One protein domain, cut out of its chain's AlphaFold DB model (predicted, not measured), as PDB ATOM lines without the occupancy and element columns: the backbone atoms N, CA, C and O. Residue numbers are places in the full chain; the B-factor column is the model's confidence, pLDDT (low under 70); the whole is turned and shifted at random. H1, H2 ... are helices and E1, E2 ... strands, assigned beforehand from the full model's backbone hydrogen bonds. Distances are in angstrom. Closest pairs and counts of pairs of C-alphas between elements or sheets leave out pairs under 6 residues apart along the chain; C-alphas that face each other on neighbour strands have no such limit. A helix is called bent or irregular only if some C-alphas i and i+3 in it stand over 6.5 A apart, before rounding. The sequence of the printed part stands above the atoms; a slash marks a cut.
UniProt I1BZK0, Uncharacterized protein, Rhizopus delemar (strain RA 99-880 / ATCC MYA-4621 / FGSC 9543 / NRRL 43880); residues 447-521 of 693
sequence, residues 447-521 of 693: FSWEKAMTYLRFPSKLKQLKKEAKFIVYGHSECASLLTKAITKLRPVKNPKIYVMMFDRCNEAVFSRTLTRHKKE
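AT A GLANCE: This is residues 447 to 521 of the 693 residues of an uncharacterized protein of Rhizopus delemar (strain RA 99-880 / ATCC MYA-4621 / FGSC 9543 / NRRL 43880) (UniProt I1BZK0). Two parallel strands, E1 and E2, run side by side through the middle as a narrow ribbon, with the helices H1, H2 and H3 gathered on one side. H3 packs mainly near E1, H1 packs on H3 from beyond, and a long link folds back from E2 to the small helix H4, which lies far off on the other side of the ribbon. The 75 printed residues hold four named helices and two named strands, in the order H1, H2, E1, H3, E2, H4, and the class is mixed, helices and strands. The whole is compact, with a radius of gyration of the C-alphas of 12.5 A and spans of 31 by 29 by 20 A.

HOW THE PARTS SIT: The sheet has the order E1, residues 469 to 474, then E2, residues 498 to 504. The two are parallel neighbours, with 22 degrees between their directions. N 470 and O 498 are 2.9 A apart, and N 502 and O 472 are 2.8 A apart, both within hydrogen-bond range. With H3, residues 478 to 487, they form a strand-helix-strand unit, two parallel neighbour strands with a helix between them in the chain, and its crossover is left-handed. The closest C-alphas of E1 and H3, those of Val 473 and Ala 480, are 6.6 A apart. The closest of H3 and E2, those of Ala 480 and Asp 504, are 6.3 A apart. H1, residues 449 to 455, and H3 touch, the closest C-alphas being those of Trp 449 and Ala 486 at 5.0 A. They run opposite ways at a shallow tilt of 22 degrees. H1 and H2, residues 460 to 467, are close but not clearly touching, with the C-alphas of Met 453 and Lys 463 closest at 6.9 A. H2 and E2 are near each other, with 5 pairs of C-alphas within 10 A. H4, residues 516 to 520, is apart from H1, H2, H3 and E1. In H1, H3 and H4 every O i to N i+4 pair is within hydrogen-bond range; in H2 1 of 4 is, beside 3 of 5 O i to N i+3 pairs.

IN THESE COORDINATES: E2 is 19.2 A long and E1 15.9 A; H3 is 14.1 A, H2 13.2 A, H1 10.0 A and H4 6.4 A. H2 is irregular, with C-alphas 464 and 467 7.1 A apart. H1 begins at C-alpha 449 (133.517, 192.087, 145.044), E1 at C-alpha 469 (139.435, 181.127, 151.144), and H4 ends at C-alpha 520 (150.616, 168.880, 146.139).

THE WHOLE: The two C-alphas farthest apart, those of Phe 447 and Lys 520, are 34.1 A apart. The printed part has no cut. The link from E2 to H4, 11 residues, is long; that from H3 to E2, 10 residues, is short. The mean pLDDT of the printed part is 86.0, and residues 447 and 507 are under 70.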
ATOM      1  N   PHE A 447     134.102 199.884 143.470       59.09
ATOM      2  CA  PHE A 447     134.141 198.537 142.891       59.09
ATOM      3  C   PHE A 447     134.130 197.501 144.015       59.09
ATOM      4  O   PHE A 447     135.122 197.353 144.735       59.09
ATOM      5  N   SER A 448     132.979 196.857 144.185       76.81
ATOM      6  CA  SER A 448     132.745 195.800 145.153       76.81
ATOM      7  C   SER A 448     133.200 194.466 144.579       76.81
ATOM      8  O   SER A 448     133.390 194.318 143.366       76.81
ATOM      9  N   TRP A 449     133.322 193.471 145.455       84.06
ATOM     10  CA  TRP A 449     133.517 192.087 145.044       84.06
ATOM     11  C   TRP A 449     132.449 191.666 144.028       84.06
ATOM     12  O   TRP A 449     132.776 191.183 142.954       84.06
ATOM     13  N   GLU A 450     131.179 191.952 144.296       84.38
ATOM     14  CA  GLU A 450     130.040 191.585 143.452       84.38
ATOM     15  C   GLU A 450     130.144 192.160 142.028       84.38
ATOM     16  O   GLU A 450     129.932 191.426 141.057       84.38
ATOM     17  N   LYS A 451     130.546 193.435 141.880       81.19
ATOM     18  CA  LYS A 451     130.804 194.047 140.563       81.19
ATOM     19  C   LYS A 451     131.990 193.369 139.862       81.19
ATOM     20  O   LYS A 451     131.861 192.944 138.714       81.19
ATOM     21  N   ALA A 452     133.112 193.190 140.562       84.94
ATOM     22  CA  ALA A 452     134.321 192.572 140.012       84.94
ATOM     23  C   ALA A 452     134.110 191.116 139.561       84.94
ATOM     24  O   ALA A 452     134.502 190.734 138.462       84.94
ATOM     25  N   MET A 453     133.423 190.315 140.376       87.56
ATOM     26  CA  MET A 453     133.059 188.927 140.084       87.56
ATOM     27  C   MET A 453     132.084 188.789 138.907       87.56
ATOM     28  O   MET A 453     131.982 187.714 138.311       87.56
ATOM     29  N   THR A 454     131.330 189.844 138.597       82.81
ATOM     30  CA  THR A 454     130.406 189.873 137.458       82.81
ATOM     31  C   THR A 454     131.156 190.238 136.179       82.81
ATOM     32  O   THR A 454     131.107 189.468 135.222       82.81
ATOM     33  N   TYR A 455     131.948 191.315 136.204       80.88
ATOM     34  CA  TYR A 455     132.825 191.732 135.101       80.88
ATOM     35  C   TYR A 455     133.810 190.630 134.679       80.88
ATOM     36  O   TYR A 455     133.882 190.261 133.510       80.88
ATOM     37  N   LEU A 456     134.503 190.021 135.647       87.38
ATOM     38  CA  LEU A 456     135.440 188.918 135.409       87.38
ATOM     39  C   LEU A 456     134.747 187.556 135.206       87.38
ATOM     40  O   LEU A 456     135.427 186.537 135.166       87.38
ATOM     41  N   ARG A 457     133.409 187.511 135.094       88.38
ATOM     42  CA  ARG A 457     132.608 186.310 134.770       88.38
ATOM     43  C   ARG A 457     132.847 185.104 135.701       88.38
ATOM     44  O   ARG A 457     132.821 183.960 135.255       88.38
ATOM     45  N   PHE A 458     133.059 185.334 137.001       92.00
ATOM     46  CA  PHE A 458     133.354 184.268 137.971       92.00
ATOM     47  C   PHE A 458     132.190 183.261 138.119       92.00
ATOM     48  O   PHE A 458     131.036 183.690 138.269       92.00
ATOM     49  N   PRO A 459     132.455 181.937 138.160       90.62
ATOM     50  CA  PRO A 459     131.434 180.929 138.440       90.62
ATOM     51  C   PRO A 459     130.969 180.982 139.905       90.62
ATOM     52  O   PRO A 459     131.706 181.397 140.801       90.62
ATOM     53  N   SER A 460     129.743 180.522 140.169       87.12
ATOM     54  CA  SER A 460     129.103 180.611 141.494       87.12
ATOM     55  C   SER A 460     129.898 179.922 142.612       87.12
ATOM     56  O   SER A 460     130.015 180.487 143.698       87.12
ATOM     57  N   LYS A 461     130.523 178.768 142.328       87.19
ATOM     58  CA  LYS A 461     131.422 178.049 143.254       87.19
ATOM     59  C   LYS A 461     132.572 178.946 143.741       87.19
ATOM     60  O   LYS A 461     132.825 179.041 144.935       87.19
ATOM     61  N   LEU A 462     133.220 179.668 142.824       89.31
ATOM     62  CA  LEU A 462     134.353 180.549 143.132       89.31
ATOM     63  C   LEU A 462     133.903 181.843 143.841       89.31
ATOM     64  O   LEU A 462     134.585 182.324 144.743       89.31
ATOM     65  N   LYS A 463     132.711 182.361 143.507       88.88
ATOM     66  CA  LYS A 463     132.073 183.500 144.201       88.88
ATOM     67  C   LYS A 463     131.766 183.213 145.678       88.88
ATOM     68  O   LYS A 463     131.859 184.127 146.500       88.88
ATOM     69  N   GLN A 464     131.392 181.974 146.015       88.00
ATOM     70  CA  GLN A 464     131.045 181.554 147.381       88.00
ATOM     71  C   GLN A 464     132.260 181.524 148.321       88.00
ATOM     72  O   GLN A 464     132.142 181.939 149.476       88.00
ATOM     73  N   LEU A 465     133.444 181.155 147.813       89.19
ATOM     74  CA  LEU A 465     134.688 181.038 148.591       89.19
ATOM     75  C   LEU A 465     135.165 182.348 149.256       89.19
ATOM     76  O   LEU A 465     136.055 182.304 150.105       89.19
ATOM     77  N   LYS A 466     134.549 183.504 148.961       87.69
ATOM     78  CA  LYS A 466     134.887 184.833 149.523       87.69
ATOM     79  C   LYS A 466     134.871 184.941 151.058       87.69
ATOM     80  O   LYS A 466     135.327 185.948 151.591       87.69
ATOM     81  N   LYS A 467     134.288 183.963 151.764       86.00
ATOM     82  CA  LYS A 467     134.232 183.895 153.239       86.00
ATOM     83  C   LYS A 467     135.233 182.911 153.861       86.00
ATOM     84  O   LYS A 467     135.441 182.958 155.067       86.00
ATOM     85  N   GLU A 468     135.803 182.011 153.063       89.56
ATOM     86  CA  GLU A 468     136.461 180.779 153.537       89.56
ATOM     87  C   GLU A 468     137.889 180.621 152.997       89.56
ATOM     88  O   GLU A 468     138.737 180.001 153.647       89.56
ATOM     89  N   ALA A 469     138.158 181.206 151.826       92.50
ATOM     90  CA  ALA A 469     139.435 181.127 151.144       92.50
ATOM     91  C   ALA A 469     140.213 182.447 151.178       92.50
ATOM     92  O   ALA A 469     139.642 183.538 151.107       92.50
ATOM     93  N   LYS A 470     141.544 182.346 151.194       94.25
ATOM     94  CA  LYS A 470     142.441 183.469 150.905       94.25
ATOM     95  C   LYS A 470     142.765 183.479 149.414       94.25
ATOM     96  O   LYS A 470     143.429 182.573 148.916       94.25
ATOM     97  N   PHE A 471     142.325 184.522 148.719       93.94
ATOM     98  CA  PHE A 471     142.674 184.753 147.319       93.94
ATOM     99  C   PHE A 471     144.074 185.376 147.214       93.94
ATOM    100  O   PHE A 471     144.420 186.271 147.986       93.94
ATOM    101  N   ILE A 472     144.870 184.903 146.257       93.56
ATOM    102  CA  ILE A 472     146.214 185.398 145.937       93.56
ATOM    103  C   ILE A 472     146.253 185.635 144.427       93.56
ATOM    104  O   ILE A 472     145.968 184.713 143.668       93.56
ATOM    105  N   VAL A 473     146.563 186.856 143.985       92.94
ATOM    106  CA  VAL A 473     146.514 187.238 142.563       92.94
ATOM    107  C   VAL A 473     147.923 187.316 141.981       92.94
ATOM    108  O   VAL A 473     148.803 187.945 142.566       92.94
ATOM    109  N   TYR A 474     148.114 186.714 140.810       91.06
ATOM    110  CA  TYR A 474     149.347 186.735 140.033       91.06
ATOM    111  C   TYR A 474     149.057 187.291 138.639       91.06
ATOM    112  O   TYR A 474     148.409 186.630 137.832       91.06
ATOM    113  N   GLY A 475     149.522 188.506 138.358       84.06
ATOM    114  CA  GLY A 475     149.301 189.175 137.078       84.06
ATOM    115  C   GLY A 475     149.491 190.682 137.164       84.06
ATOM    116  O   GLY A 475     149.620 191.237 138.257       84.06
ATOM    117  N   HIS A 476     149.488 191.334 136.004       77.75
ATOM    118  CA  HIS A 476     149.724 192.777 135.877       77.75
ATOM    119  C   HIS A 476     148.705 193.489 134.973       77.75
ATOM    120  O   HIS A 476     148.794 194.703 134.810       77.75
ATOM    121  N   SER A 477     147.721 192.778 134.405       76.69
ATOM    122  CA  SER A 477     146.654 193.415 133.627       76.69
ATOM    123  C   SER A 477     145.705 194.254 134.492       76.69
ATOM    124  O   SER A 477     145.679 194.181 135.728       76.69
ATOM    125  N   GLU A 478     144.829 195.002 133.823       75.81
ATOM    126  CA  GLU A 478     143.674 195.642 134.453       75.81
ATOM    127  C   GLU A 478     142.771 194.630 135.169       75.81
ATOM    128  O   GLU A 478     142.265 194.929 136.248       75.81
ATOM    129  N   CYS A 479     142.618 193.410 134.636       83.38
ATOM    130  CA  CYS A 479     141.838 192.351 135.279       83.38
ATOM    131  C   CYS A 479     142.452 191.947 136.627       83.38
ATOM    132  O   CYS A 479     141.732 191.848 137.624       83.38
ATOM    133  N   ALA A 480     143.776 191.766 136.689       86.12
ATOM    134  CA  ALA A 480     144.486 191.464 137.932       86.12
ATOM    135  C   ALA A 480     144.445 192.637 138.925       86.12
ATOM    136  O   ALA A 480     144.215 192.441 140.123       86.12
ATOM    137  N   SER A 481     144.582 193.866 138.426       82.50
ATOM    138  CA  SER A 481     144.488 195.094 139.221       82.50
ATOM    139  C   SER A 481     143.091 195.293 139.822       82.50
ATOM    140  O   SER A 481     142.958 195.627 141.001       82.50
ATOM    141  N   LEU A 482     142.039 195.049 139.037       83.56
ATOM    142  CA  LEU A 482     140.637 195.135 139.444       83.56
ATOM    143  C   LEU A 482     140.290 194.042 140.464       83.56
ATOM    144  O   LEU A 482     139.692 194.345 141.496       83.56
ATOM    145  N   LEU A 483     140.721 192.797 140.228       90.50
ATOM    146  CA  LEU A 483     140.537 191.695 141.175       90.50
ATOM    147  C   LEU A 483     141.227 191.989 142.516       90.50
ATOM    148  O   LEU A 483     140.619 191.826 143.573       90.50
ATOM    149  N   THR A 484     142.458 192.501 142.482       90.44
ATOM    150  CA  THR A 484     143.209 192.882 143.690       90.44
ATOM    151  C   THR A 484     142.497 193.999 144.463       90.44
ATOM    152  O   THR A 484     142.279 193.859 145.665       90.44
ATOM    153  N   LYS A 485     142.037 195.060 143.778       86.19
ATOM    154  CA  LYS A 485     141.243 196.160 144.369       86.19
ATOM    155  C   LYS A 485     139.886 195.714 144.935       86.19
ATOM    156  O   LYS A 485     139.325 196.414 145.778       86.19
ATOM    157  N   ALA A 486     139.343 194.585 144.476       88.06
ATOM    158  CA  ALA A 486     138.132 193.984 145.027       88.06
ATOM    159  C   ALA A 486     138.428 193.113 146.264       88.06
ATOM    160  O   ALA A 486     137.673 193.158 147.235       88.06
ATOM    161  N   ILE A 487     139.539 192.366 146.259       90.06
ATOM    162  CA  ILE A 487     139.982 191.532 147.391       90.06
ATOM    163  C   ILE A 487     140.379 192.390 148.597       90.06
ATOM    164  O   ILE A 487     139.999 192.058 149.715       90.06
ATOM    165  N   THR A 488     141.084 193.511 148.404       87.38
ATOM    166  CA  THR A 488     141.509 194.382 149.522       87.38
ATOM    167  C   THR A 488     140.348 195.046 150.271       87.38
ATOM    168  O   THR A 488     140.539 195.508 151.393       87.38
ATOM    169  N   LYS A 489     139.143 195.064 149.686       85.56
ATOM    170  CA  LYS A 489     137.903 195.536 150.324       85.56
ATOM    171  C   LYS A 489     137.114 194.422 151.024       85.56
ATOM    172  O   LYS A 489     136.144 194.716 151.721       85.56
ATOM    173  N   LEU A 490     137.484 193.150 150.846       84.94
ATOM    174  CA  LEU A 490     136.896 192.051 151.611       84.94
ATOM    175  C   LEU A 490     137.429 192.051 153.047       84.94
ATOM    176  O   LEU A 490     138.578 192.395 153.317       84.94
ATOM    177  N   ARG A 491     136.595 191.586 153.982       84.00
ATOM    178  CA  ARG A 491     137.016 191.339 155.365       84.00
ATOM    179  C   ARG A 491     138.047 190.194 155.364       84.00
ATOM    180  O   ARG A 491     137.698 189.117 154.878       84.00
ATOM    181  N   PRO A 492     139.275 190.370 155.891       84.75
ATOM    182  CA  PRO A 492     140.293 189.324 155.835       84.75
ATOM    183  C   PRO A 492     139.848 188.028 156.526       84.75
ATOM    184  O   PRO A 492     139.451 188.042 157.695       84.75
ATOM    185  N   VAL A 493     139.944 186.904 155.813       86.69
ATOM    186  CA  VAL A 493     139.669 185.571 156.366       86.69
ATOM    187  C   VAL A 493     140.782 185.210 157.352       86.69
ATOM    188  O   VAL A 493     141.930 185.000 156.958       86.69
ATOM    189  N   LYS A 494     140.450 185.150 158.646       83.56
ATOM    190  CA  LYS A 494     141.346 184.619 159.682       83.56
ATOM    191  C   LYS A 494     141.404 183.096 159.548       83.56
ATOM    192  O   LYS A 494     140.355 182.466 159.479       83.56
ATOM    193  N   ASN A 495     142.611 182.531 159.543       85.56
ATOM    194  CA  ASN A 495     142.878 181.090 159.416       85.56
ATOM    195  C   ASN A 495     142.132 180.440 158.222       85.56
ATOM    196  O   ASN A 495     141.264 179.589 158.428       85.56
ATOM    197  N   PRO A 496     142.431 180.859 156.974       87.38
ATOM    198  CA  PRO A 496     141.781 180.327 155.777       87.38
ATOM    199  C   PRO A 496     142.042 178.823 155.638       87.38
ATOM    200  O   PRO A 496     143.173 178.366 155.791       87.38
ATOM    201  N   LYS A 497     140.995 178.060 155.304       87.19
ATOM    202  CA  LYS A 497     141.110 176.615 155.031       87.19
ATOM    203  C   LYS A 497     141.508 176.312 153.585       87.19
ATOM    204  O   LYS A 497     141.906 175.192 153.286       87.19
ATOM    205  N   ILE A 498     141.348 177.293 152.697       91.81
ATOM    206  CA  ILE A 498     141.579 177.174 151.258       91.81
ATOM    207  C   ILE A 498     142.405 178.379 150.788       91.81
ATOM    208  O   ILE A 498     142.147 179.518 151.190       91.81
ATOM    209  N   TYR A 499     143.370 178.148 149.905       94.06
ATOM    210  CA  TYR A 499     144.137 179.173 149.204       94.06
ATOM    211  C   TYR A 499     143.769 179.136 147.723       94.06
ATOM    212  O   TYR A 499     143.941 178.116 147.063       94.06
ATOM    213  N   VAL A 500     143.247 180.239 147.191       95.19
ATOM    214  CA  VAL A 500     142.853 180.341 145.779       95.19
ATOM    215  C   VAL A 500     143.882 181.193 145.049       95.19
ATOM    216  O   VAL A 500     143.929 182.412 145.219       95.19
ATOM    217  N   MET A 501     144.719 180.543 144.246       95.25
ATOM    218  CA  MET A 501     145.746 181.185 143.432       95.25
ATOM    219  C   MET A 501     145.151 181.560 142.074       95.25
ATOM    220  O   MET A 501     144.901 180.697 141.239       95.25
ATOM    221  N   MET A 502     144.914 182.853 141.872       95.38
ATOM    222  CA  MET A 502     144.325 183.426 140.666       95.38
ATOM    223  C   MET A 502     145.436 183.913 139.732       95.38
ATOM    224  O   MET A 502     146.072 184.932 140.003       95.38
ATOM    225  N   PHE A 503     145.654 183.209 138.627       93.94
ATOM    226  CA  PHE A 503     146.619 183.538 137.583       93.94
ATOM    227  C   PHE A 503     145.960 184.278 136.420       93.94
ATOM    228  O   PHE A 503     144.994 183.816 135.820       93.94
ATOM    229  N   ASP A 504     146.500 185.442 136.096       88.94
ATOM    230  CA  ASP A 504     146.131 186.210 134.917       88.94
ATOM    231  C   ASP A 504     146.531 185.435 133.652       88.94
ATOM    232  O   ASP A 504     147.669 184.974 133.524       88.94
ATOM    233  N   ARG A 505     145.593 185.274 132.713       86.38
ATOM    234  CA  ARG A 505     145.867 184.654 131.407       86.38
ATOM    235  C   ARG A 505     146.784 185.518 130.533       86.38
ATOM    236  O   ARG A 505     147.366 185.003 129.575       86.38
ATOM    237  N   CYS A 506     146.936 186.805 130.852       77.44
ATOM    238  CA  CYS A 506     147.901 187.670 130.189       77.44
ATOM    239  C   CYS A 506     149.337 187.180 130.451       77.44
ATOM    240  O   CYS A 506     149.734 186.934 131.590       77.44
ATOM    241  N   ASN A 507     150.119 187.039 129.379       68.38
ATOM    242  CA  ASN A 507     151.493 186.520 129.380       68.38
ATOM    243  C   ASN A 507     151.660 185.133 130.026       68.38
ATOM    244  O   ASN A 507     152.742 184.811 130.514       68.38
ATOM    245  N   GLU A 508     150.599 184.315 130.009       77.50
ATOM    246  CA  GLU A 508     150.617 182.915 130.452       77.50
ATOM    247  C   GLU A 508     151.213 182.720 131.860       77.50
ATOM    248  O   GLU A 508     151.941 181.758 132.117       77.50
ATOM    249  N   ALA A 509     150.913 183.639 132.789       80.00
ATOM    250  CA  ALA A 509     151.604 183.777 134.079       80.00
ATOM    251  C   ALA A 509     151.573 182.526 134.989       80.00
ATOM    252  O   ALA A 509     152.286 182.468 135.992       80.00
ATOM    253  N   VAL A 510     150.751 181.532 134.646       86.50
ATOM    254  CA  VAL A 510     150.687 180.207 135.273       86.50
ATOM    255  C   VAL A 510     151.902 179.320 134.947       86.50
ATOM    256  O   VAL A 510     152.318 178.535 135.796       86.50
ATOM    257  N   PHE A 511     152.516 179.447 133.764       85.38
ATOM    258  CA  PHE A 511     153.659 178.610 133.359       85.38
ATOM    259  C   PHE A 511     155.023 179.196 133.755       85.38
ATOM    260  O   PHE A 511     156.017 178.475 133.766       85.38
ATOM    261  N   SER A 512     155.085 180.479 134.127       79.56
ATOM    262  CA  SER A 512     156.324 181.172 134.516       79.56
ATOM    263  C   SER A 512     156.709 181.009 135.996       79.56
ATOM    264  O   SER A 512     157.579 181.726 136.491       79.56
ATOM    265  N   ARG A 513     156.076 180.083 136.733       81.25
ATOM    266  CA  ARG A 513     156.330 179.844 138.166       81.25
ATOM    267  C   ARG A 513     156.381 178.362 138.516       81.25
ATOM    268  O   ARG A 513     155.648 177.557 137.953       81.25
ATOM    269  N   THR A 514     157.186 178.028 139.524       81.69
ATOM    270  CA  THR A 514     157.251 176.673 140.087       81.69
ATOM    271  C   THR A 514     156.032 176.401 140.959       81.69
ATOM    272  O   THR A 514     155.940 176.886 142.088       81.69
ATOM    273  N   LEU A 515     155.078 175.628 140.438       85.31
ATOM    274  CA  LEU A 515     153.808 175.344 141.120       85.31
ATOM    275  C   LEU A 515     153.802 174.029 141.914       85.31
ATOM    276  O   LEU A 515     152.854 173.797 142.656       85.31
ATOM    277  N   THR A 516     154.848 173.200 141.824       82.81
ATOM    278  CA  THR A 516     154.962 171.856 142.439       82.81
ATOM    279  C   THR A 516     154.443 171.770 143.877       82.81
ATOM    280  O   THR A 516     153.634 170.900 144.188       82.81
ATOM    281  N   ARG A 517     154.851 172.697 144.757       86.12
ATOM    282  CA  ARG A 517     154.395 172.725 146.158       86.12
ATOM    283  C   ARG A 517     152.882 172.933 146.273       86.12
ATOM    284  O   ARG A 517     152.246 172.267 147.077       86.12
ATOM    285  N   HIS A 518     152.321 173.834 145.471       87.62
ATOM    286  CA  HIS A 518     150.894 174.154 145.482       87.62
ATOM    287  C   HIS A 518     150.052 173.087 144.777       87.62
ATOM    288  O   HIS A 518     148.958 172.800 145.244       87.62
ATOM    289  N   LYS A 519     150.581 172.430 143.731       89.12
ATOM    290  CA  LYS A 519     149.959 171.239 143.124       89.12
ATOM    291  C   LYS A 519     149.752 170.123 144.158       89.12
ATOM    292  O   LYS A 519     148.730 169.453 144.112       89.12
ATOM    293  N   LYS A 520     150.701 169.916 145.084       86.38
ATOM    294  CA  LYS A 520     150.616 168.880 146.139       86.38
ATOM    295  C   LYS A 520     149.764 169.269 147.354       86.38
ATOM    296  O   LYS A 520     149.411 168.407 148.150       86.38
ATOM    297  N   GLU A 521     149.458 170.548 147.542       87.75
ATOM    298  CA  GLU A 521     148.777 171.026 148.744       87.75
ATOM    299  C   GLU A 521     147.252 171.009 148.548       87.75
ATOM    300  O   GLU A 521     146.709 171.857 147.849       87.75
TER     301      GLU A 521